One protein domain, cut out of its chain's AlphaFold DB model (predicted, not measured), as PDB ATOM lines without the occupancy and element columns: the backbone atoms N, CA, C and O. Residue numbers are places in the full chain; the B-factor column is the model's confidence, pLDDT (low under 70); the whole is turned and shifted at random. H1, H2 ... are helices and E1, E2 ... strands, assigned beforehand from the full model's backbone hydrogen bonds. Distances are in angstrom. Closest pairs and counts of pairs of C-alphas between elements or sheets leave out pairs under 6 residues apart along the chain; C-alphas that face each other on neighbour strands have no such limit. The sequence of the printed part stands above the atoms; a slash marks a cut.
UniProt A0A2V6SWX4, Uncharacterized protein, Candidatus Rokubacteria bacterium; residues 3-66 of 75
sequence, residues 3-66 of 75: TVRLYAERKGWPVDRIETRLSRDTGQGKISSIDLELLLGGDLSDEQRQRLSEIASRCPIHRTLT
ATOM      1  N   THR A   3      14.518  30.575 102.091       81.88
ATOM      2  CA  THR A   3      14.890  29.974 100.794       81.88
ATOM      3  C   THR A   3      13.677  29.548  99.963       81.88
ATOM      4  O   THR A   3      13.677  29.726  98.749       81.88
ATOM      5  N   VAL A   4      12.626  29.032 100.611       84.75
ATOM      6  CA  VAL A   4      11.360  28.662  99.952       84.75
ATOM      7  C   VAL A   4      10.678  29.910  99.392       84.75
ATOM      8  O   VAL A   4      10.263  29.902  98.236       84.75
ATOM      9  N   ARG A   5      10.639  31.007 100.168       85.94
ATOM     10  CA  ARG A   5      10.059  32.280  99.719       85.94
ATOM     11  C   ARG A   5      10.794  32.836  98.505       85.94
ATOM     12  O   ARG A   5      10.175  33.123  97.491       85.94
ATOM     13  N   LEU A   6      12.122  32.888  98.581       86.88
ATOM     14  CA  LEU A   6      12.976  33.387  97.502       86.88
ATOM     15  C   LEU A   6      12.832  32.563  96.214       86.88
ATOM     16  O   LEU A   6      12.896  33.106  95.114       86.88
ATOM     17  N   TYR A   7      12.642  31.247  96.331       90.44
ATOM     18  CA  TYR A   7      12.393  30.389  95.176       90.44
ATOM     19  C   TYR A   7      11.005  30.620  94.565       90.44
ATOM     20  O   TYR A   7      10.904  30.752  93.346       90.44
ATOM     21  N   ALA A   8       9.960  30.692  95.396       89.88
ATOM     22  CA  ALA A   8       8.595  30.958  94.948       89.88
ATOM     23  C   ALA A   8       8.488  32.315  94.233       89.88
ATOM     24  O   ALA A   8       7.970  32.375  93.120       89.88
ATOM     25  N   GLU A   9       9.073  33.368  94.815       90.06
ATOM     26  CA  GLU A   9       9.138  34.711  94.224       90.06
ATOM     27  C   GLU A   9       9.837  34.685  92.855       90.06
ATOM     28  O   GLU A   9       9.304  35.192  91.870       90.06
ATOM     29  N   ARG A  10      10.996  34.017  92.742       93.19
ATOM     30  CA  ARG A  10      11.731  33.883  91.467       93.19
ATOM     31  C   ARG A  10      10.957  33.138  90.383       93.19
ATOM     32  O   ARG A  10      11.226  33.340  89.202       93.19
ATOM     33  N   LYS A  11      10.064  32.230  90.770       92.81
ATOM     34  CA  LYS A  11       9.221  31.463  89.848       92.81
ATOM     35  C   LYS A  11       7.873  32.133  89.571       92.81
ATOM     36  O   LYS A  11       7.133  31.621  88.737       92.81
ATOM     37  N   GLY A  12       7.568  33.250  90.237       92.31
ATOM     38  CA  GLY A  12       6.275  33.923  90.136       92.31
ATOM     39  C   GLY A  12       5.120  33.083  90.684       92.31
ATOM     40  O   GLY A  12       4.005  33.184  90.185       92.31
ATOM     41  N   TRP A  13       5.385  32.199  91.650       94.50
ATOM     42  CA  TRP A  13       4.353  31.327  92.214       94.50
ATOM     43  C   TRP A  13       3.493  32.079  93.237       94.50
ATOM     44  O   TRP A  13       4.048  32.855  94.020       94.50
ATOM     45  N   PRO A  14       2.167  31.842  93.269       91.75
ATOM     46  CA  PRO A  14       1.215  32.612  94.075       91.75
ATOM     47  C   PRO A  14       1.205  32.162  95.547       91.75
ATOM     48  O   PRO A  14       0.167  31.805  96.097       91.75
ATOM     49  N   VAL A  15       2.372  32.151  96.191       90.56
ATOM     50  CA  VAL A  15       2.492  31.852  97.622       90.56
ATOM     51  C   VAL A  15       2.125  33.099  98.424       90.56
ATOM     52  O   VAL A  15       2.833  34.104  98.359       90.56
ATOM     53  N   ASP A  16       1.059  33.028  99.216       89.38
ATOM     54  CA  ASP A  16       0.609  34.140 100.066       89.38
ATOM     55  C   ASP A  16       1.149  34.042 101.506       89.38
ATOM     56  O   ASP A  16       1.332  35.052 102.194       89.38
ATOM     57  N   ARG A  17       1.456  32.821 101.960       86.12
ATOM     58  CA  ARG A  17       1.891  32.521 103.321       86.12
ATOM     59  C   ARG A  17       2.886  31.373 103.328       86.12
ATOM     60  O   ARG A  17       2.680  30.331 102.716       86.12
ATOM     61  N   ILE A  18       3.958  31.554 104.095       85.81
ATOM     62  CA  ILE A  18       4.901  30.489 104.433       85.81
ATOM     63  C   ILE A  18       5.102  30.523 105.940       85.81
ATOM     64  O   ILE A  18       5.700  31.466 106.461       85.81
ATOM     65  N   GLU A  19       4.660  29.477 106.625       84.00
ATOM     66  CA  GLU A  19       4.861  29.297 108.061       84.00
ATOM     67  C   GLU A  19       5.722  28.058 108.303       84.00
ATOM     68  O   GLU A  19       5.693  27.092 107.542       84.00
ATOM     69  N   THR A  20       6.557  28.106 109.334       81.12
ATOM     70  CA  THR A  20       7.375  26.965 109.739       81.12
ATOM     71  C   THR A  20       7.164  26.761 111.224       81.12
ATOM     72  O   THR A  20       7.479  27.655 112.010       81.12
ATOM     73  N   ARG A  21       6.619  25.608 111.602       78.94
ATOM     74  CA  ARG A  21       6.443  25.223 113.000       78.94
ATOM     75  C   ARG A  21       7.517  24.234 113.383       78.94
ATOM     76  O   ARG A  21       7.843  23.334 112.617       78.94
ATOM     77  N   LEU A  22       8.060  24.427 114.574       78.19
ATOM     78  CA  LEU A  22       9.025  23.528 115.173       78.19
ATOM     79  C   LEU A  22       8.432  23.016 116.478       78.19
ATOM     80  O   LEU A  22       8.121  23.805 117.368       78.19
ATOM     81  N   SER A  23       8.298  21.702 116.576       73.69
ATOM     82  CA  SER A  23       7.909  21.016 117.803       73.69
ATOM     83  C   SER A  23       9.093  20.193 118.281       73.69
ATOM     84  O   SER A  23       9.813  19.614 117.472       73.69
ATOM     85  N   ARG A  24       9.335  20.174 119.590       74.44
ATOM     86  CA  ARG A  24      10.384  19.354 120.204       74.44
ATOM     87  C   ARG A  24       9.735  18.417 121.202       74.44
ATOM     88  O   ARG A  24       9.012  18.888 122.075       74.44
ATOM     89  N   ASP A  25      10.036  17.134 121.090       70.31
ATOM     90  CA  ASP A  25       9.761  16.167 122.143       70.31
ATOM     91  C   ASP A  25      11.020  16.037 123.008       70.31
ATOM     92  O   ASP A  25      12.146  15.937 122.504       70.31
ATOM     93  N   THR A  26      10.838  16.108 124.323       64.56
ATOM     94  CA  THR A  26      11.920  15.952 125.295       64.56
ATOM     95  C   THR A  26      11.628  14.754 126.187       64.56
ATOM     96  O   THR A  26      10.999  14.887 127.237       64.56
ATOM     97  N   GLY A  27      12.110  13.580 125.790       59.19
ATOM     98  CA  GLY A  27      12.112  12.378 126.615       59.19
ATOM     99  C   GLY A  27      13.309  12.350 127.572       59.19
ATOM    100  O   GLY A  27      14.458  12.453 127.151       59.19
ATOM    101  N   GLN A  28      13.058  12.182 128.876       61.88
ATOM    102  CA  GLN A  28      14.096  12.003 129.914       61.88
ATOM    103  C   GLN A  28      15.205  13.085 129.916       61.88
ATOM    104  O   GLN A  28      16.375  12.796 130.163       61.88
ATOM    105  N   GLY A  29      14.854  14.341 129.620       64.31
ATOM    106  CA  GLY A  29      15.801  15.465 129.642       64.31
ATOM    107  C   GLY A  29      16.755  15.539 128.443       64.31
ATOM    108  O   GLY A  29      17.637  16.397 128.427       64.31
ATOM    109  N   LYS A  30      16.575  14.688 127.426       64.00
ATOM    110  CA  LYS A  30      17.238  14.796 126.120       64.00
ATOM    111  C   LYS A  30      16.192  15.054 125.039       64.00
ATOM    112  O   LYS A  30      15.046  14.635 125.167       64.00
ATOM    113  N   ILE A  31      16.577  15.771 123.984       65.06
ATOM    114  CA  ILE A  31      15.717  15.944 122.809       65.06
ATOM    115  C   ILE A  31      15.591  14.570 122.139       65.06
ATOM    116  O   ILE A  31      16.589  14.029 121.667       65.06
ATOM    117  N   SER A  32      14.389  14.001 122.163       69.50
ATOM    118  CA  SER A  32      14.041  12.702 121.568       69.50
ATOM    119  C   SER A  32      13.628  12.868 120.110       69.50
ATOM    120  O   SER A  32      14.013  12.056 119.270       69.50
ATOM    121  N   SER A  33      12.881  13.933 119.795       67.12
ATOM    122  CA  SER A  33      12.523  14.287 118.422       67.12
ATOM    123  C   SER A  33      12.345  15.796 118.215       67.12
ATOM    124  O   SER A  33      12.146  16.574 119.151       67.12
ATOM    125  N   ILE A  34      12.443  16.215 116.956       72.56
ATOM    126  CA  ILE A  34      12.199  17.569 116.466       72.56
ATOM    127  C   ILE A  34      11.372  17.399 115.202       72.56
ATOM    128  O   ILE A  34      11.864  16.899 114.192       72.56
ATOM    129  N   ASP A  35      10.127  17.848 115.263       72.19
ATOM    130  CA  ASP A  35       9.240  17.905 114.115       72.19
ATOM    131  C   ASP A  35       9.270  19.312 113.531       72.19
ATOM    132  O   ASP A  35       9.140  20.312 114.245       72.19
ATOM    133  N   LEU A  36       9.441  19.383 112.217       75.50
ATOM    134  CA  LEU A  36       9.408  20.616 111.449       75.50
ATOM    135  C   LEU A  36       8.272  20.522 110.435       75.50
ATOM    136  O   LEU A  36       8.304  19.693 109.529       75.50
ATOM    137  N   GLU A  37       7.282  21.390 110.581       77.75
ATOM    138  CA  GLU A  37       6.116  21.461 109.705       77.75
ATOM    139  C   GLU A  37       6.194  22.742 108.868       77.75
ATOM    140  O   GLU A  37       6.353  23.844 109.403       77.75
ATOM    141  N   LEU A  38       6.107  22.602 107.544       81.19
ATOM    142  CA  LEU A  38       6.063  23.718 106.604       81.19
ATOM    143  C   LEU A  38       4.628  23.893 106.118       81.19
ATOM    144  O   LEU A  38       4.127  23.051 105.381       81.19
ATOM    145  N   LEU A  39       4.005  25.016 106.465       83.56
ATOM    146  CA  LEU A  39       2.696  25.369 105.932       83.56
ATOM    147  C   LEU A  39       2.863  26.352 104.776       83.56
ATOM    148  O   LEU A  39       3.515  27.393 104.910       83.56
ATOM    149  N   LEU A  40       2.260  26.002 103.643       87.25
ATOM    150  CA  LEU A  40       2.229  26.801 102.426       87.25
ATOM    151  C   LEU A  40       0.787  27.229 102.165       87.25
ATOM    152  O   LEU A  40      -0.091  26.384 102.011       87.25
ATOM    153  N   GLY A  41       0.557  28.537 102.129       86.50
ATOM    154  CA  GLY A  41      -0.699  29.132 101.692       86.50
ATOM    155  C   GLY A  41      -0.605  29.651 100.259       86.50
ATOM    156  O   GLY A  41       0.486  29.963  99.766       86.50
ATOM    157  N   GLY A  42      -1.767  29.761  99.620       90.31
ATOM    158  CA  GLY A  42      -1.929  30.309  98.279       90.31
ATOM    159  C   GLY A  42      -2.447  29.286  97.272       90.31
ATOM    160  O   GLY A  42      -2.618  28.101  97.580       90.31
ATOM    161  N   ASP A  43      -2.692  29.761  96.052       93.06
ATOM    162  CA  ASP A  43      -3.233  28.961  94.949       93.06
ATOM    163  C   ASP A  43      -2.129  28.148  94.259       93.06
ATOM    164  O   ASP A  43      -1.691  28.432  93.145       93.06
ATOM    165  N   LEU A  44      -1.591  27.181  95.000       90.38
ATOM    166  CA  LEU A  44      -0.481  26.351  94.555       90.38
ATOM    167  C   LEU A  44      -0.985  25.041  93.959       90.38
ATOM    168  O   LEU A  44      -1.824  24.367  94.561       90.38
ATOM    169  N   SER A  45      -0.407  24.638  92.829       93.06
ATOM    170  CA  SER A  45      -0.571  23.273  92.326       93.06
ATOM    171  C   SER A  45       0.166  22.275  93.220       93.06
ATOM    172  O   SER A  45       1.094  22.633  93.960       93.06
ATOM    173  N   ASP A  46      -0.200  21.001  93.132       90.00
ATOM    174  CA  ASP A  46       0.461  19.956  93.914       90.00
ATOM    175  C   ASP A  46       1.937  19.799  93.525       90.00
ATOM    176  O   ASP A  46       2.790  19.624  94.395       90.00
ATOM    177  N   GLU A  47       2.290  19.997  92.251       91.38
ATOM    178  CA  GLU A  47       3.687  20.029  91.806       91.38
ATOM    179  C   GLU A  47       4.459  21.201  92.422       91.38
ATOM    180  O   GLU A  47       5.628  21.059  92.797       91.38
ATOM    181  N   GLN A  48       3.822  22.369  92.552       91.06
ATOM    182  CA  GLN A  48       4.435  23.531  93.192       91.06
ATOM    183  C   GLN A  48       4.660  23.271  94.683       91.06
ATOM    184  O   GLN A  48       5.760  23.516  95.183       91.06
ATOM    185  N   ARG A  49       3.662  22.714  95.383       89.38
ATOM    186  CA  ARG A  49       3.780  22.319  96.798       89.38
ATOM    187  C   ARG A  49       4.903  21.308  97.001       89.38
ATOM    188  O   ARG A  49       5.783  21.529  97.837       89.38
ATOM    189  N   GLN A  50       4.926  20.255  96.187       88.12
ATOM    190  CA  GLN A  50       5.954  19.219  96.228       88.12
ATOM    191  C   GLN A  50       7.348  19.825  96.043       88.12
ATOM    192  O   GLN A  50       8.267  19.565  96.823       88.12
ATOM    193  N   ARG A  51       7.503  20.721  95.064       90.00
ATOM    194  CA  ARG A  51       8.794  21.350  94.795       90.00
ATOM    195  C   ARG A  51       9.251  22.287  95.911       90.00
ATOM    196  O   ARG A  51      10.443  22.327  96.217       90.00
ATOM    197  N   LEU A  52       8.338  23.045  96.519       88.12
ATOM    198  CA  LEU A  52       8.655  23.905  97.664       88.12
ATOM    199  C   LEU A  52       9.080  23.072  98.883       88.12
ATOM    200  O   LEU A  52      10.038  23.447  99.561       88.12
ATOM    201  N   SER A  53       8.441  21.920  99.109       84.50
ATOM    202  CA  SER A  53       8.816  20.966 100.161       84.50
ATOM    203  C   SER A  53      10.236  20.408  99.962       84.50
ATOM    204  O   SER A  53      11.063  20.446 100.876       84.50
ATOM    205  N   GLU A  54      10.587  20.004  98.737       85.62
ATOM    206  CA  GLU A  54      11.943  19.536  98.396       85.62
ATOM    207  C   GLU A  54      13.032  20.597  98.600       85.62
ATOM    208  O   GLU A  54      14.193  20.278  98.861       85.62
ATOM    209  N   ILE A  55      12.690  21.872  98.440       85.31
ATOM    210  CA  ILE A  55      13.623  22.978  98.677       85.31
ATOM    211  C   ILE A  55      13.772  23.237 100.173       85.31
ATOM    212  O   ILE A  55      14.879  23.531 100.632       85.31
ATOM    213  N   ALA A  56      12.686  23.110 100.935       81.31
ATOM    214  CA  ALA A  56      12.710  23.258 102.381       81.31
ATOM    215  C   ALA A  56      13.623  22.219 103.049       81.31
ATOM    216  O   ALA A  56      14.451  22.587 103.884       81.31
ATOM    217  N   SER A  57      13.559  20.958 102.607       75.31
ATOM    218  CA  SER A  57      14.398  19.872 103.137       75.31
ATOM    219  C   SER A  57      15.896  20.063 102.870       75.31
ATOM    220  O   SER A  57      16.735  19.554 103.610       75.31
ATOM    221  N   ARG A  58      16.260  20.852 101.851       75.94
ATOM    222  CA  ARG A  58      17.657  21.191 101.523       75.94
ATOM    223  C   ARG A  58      18.202  22.378 102.318       75.94
ATOM    224  O   ARG A  58      19.371  22.731 102.155       75.94
ATOM    225  N   CYS A  59      17.388  23.030 103.147       66.12
ATOM    226  CA  CYS A  59      17.829  24.208 103.876       66.12
ATOM    227  C   CYS A  59      18.792  23.831 105.016       66.12
ATOM    228  O   CYS A  59      18.447  22.986 105.842       66.12
ATOM    229  N   PRO A  60      19.964  24.487 105.133       58.44
ATOM    230  CA  PRO A  60      20.971  24.133 106.132       58.44
ATOM    231  C   PRO A  60      20.452  24.171 107.573       58.44
ATOM    232  O   PRO A  60      20.870  23.345 108.368       58.44
ATOM    233  N   ILE A  61      19.487  25.040 107.901       61.66
ATOM    234  CA  ILE A  61      18.884  25.051 109.244       61.66
ATOM    235  C   ILE A  61      18.029  23.814 109.536       61.66
ATOM    236  O   ILE A  61      18.033  23.344 110.667       61.66
ATOM    237  N   HIS A  62      17.351  23.258 108.524       61.47
ATOM    238  CA  HIS A  62      16.699  21.956 108.648       61.47
ATOM    239  C   HIS A  62      17.771  20.911 108.951       61.47
ATOM    240  O   HIS A  62      17.697  20.260 109.978       61.47
ATOM    241  N   ARG A  63      18.842  20.852 108.150       59.00
ATOM    242  CA  ARG A  63      19.947  19.903 108.355       59.00
ATOM    243  C   ARG A  63      20.568  19.994 109.758       59.00
ATOM    244  O   ARG A  63      20.663  18.975 110.432       59.00
ATOM    245  N   THR A  64      20.922  21.194 110.220       56.09
ATOM    246  CA  THR A  64      21.534  21.428 111.543       56.09
ATOM    247  C   THR A  64      20.597  21.092 112.703       56.09
ATOM    248  O   THR A  64      21.058  20.616 113.734       56.09
ATOM    249  N   LEU A  65      19.284  21.296 112.558       58.00
ATOM    250  CA  LEU A  65      18.307  20.893 113.578       58.00
ATOM    251  C   LEU A  65      18.033  19.382 113.581       58.00
ATOM    252  O   LEU A  65      17.401  18.889 114.505       58.00
ATOM    253  N   THR A  66      18.486  18.655 112.560       53.88
ATOM    254  CA  THR A  66      18.124  17.246 112.332       53.88
ATOM    255  C   THR A  66      19.289  16.276 112.507       53.88
ATOM    256  O   THR A  66      19.100  15.063 112.435       53.88
TER     257      THR A  66
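What this domain is: This is residues 3 to 66 of the 75 residues of an uncharacterized protein of Candidatus Rokubacteria bacterium (UniProt A0A2V6SWX4). A long two-stranded hairpin, E1 and E2, makes the length of a rod, and three short helices lie over one side of it. H1 and H2 sit together near the end where E1 begins and E2 ends, while H3 lies farther along E2, toward the turn of the hairpin. The printed part has 64 residues, with three named helices and two named strands in the order H1, E1, E2, H2, H3; the sheet has the order E1 - E2 and is antiparallel. The class is mixed, helices and strands, with 28 residues in helices and 26 in strands. The whole is loose, with a radius of gyration of the C-alphas of 13.8 A, and the C-alphas span 46 by 19 by 16 A.

How they stand to each other: E1, residues 15 to 27, and E2, residues 30 to 42, form a hairpin of antiparallel strands, with 166 degrees between their directions. N 21 and O 37 are within hydrogen-bond range at 2.8 A, and so are N 39 and O 19 at 2.9 A. H2, residues 46 to 57, has its closest C-alphas to E2 at Arg 49 and Leu 40, 7.4 A apart. H1, residues 3 to 11, comes closest to E1 with the C-alphas of Ala 8 and Val 15, 6.7 A apart. H1 and H2 touch, H2 with its residues 52 to 56 alone; the closest C-alphas are those of Val 4 and Leu 52, 5.9 A apart. They run opposite ways at a steep tilt of 39 degrees. H3, residues 60 to 66, comes closest to E2 with the C-alphas of Thr 66 and Ile 34, 7.2 A apart. H2 and H3 are close but not clearly touching, about perpendicular at 76 degrees, and the closest C-alphas, Ala 56 and His 62, are 7.5 A apart. H1 and H3 are apart. In H1, H2 and H3 every O i to N i+4 pair is within hydrogen-bond range.

Where its parts are: E1 measures 36.2 A from C-alpha 15 at (2.492, 31.852, 97.622) to C-alpha 27 at (12.112, 12.378, 126.615). E2 measures 37.2 A over residues 30 to 42. H2 measures 16.7 A over residues 46 to 57. H1, residues 3 to 11, begins with C-alpha 3 at (14.890, 29.974, 100.794), and H3, residues 60 to 66, ends with C-alpha 66 at (18.124, 17.246, 112.332).

The domain as a whole: The two C-alphas farthest apart are those of Gly 12 and Gln 28, at 46.1 A. The printed part has no cut, and its four links between named elements are tight. The mean pLDDT of the printed part is 79.3; residues 26 to 33 and 59 to 66 are under 70.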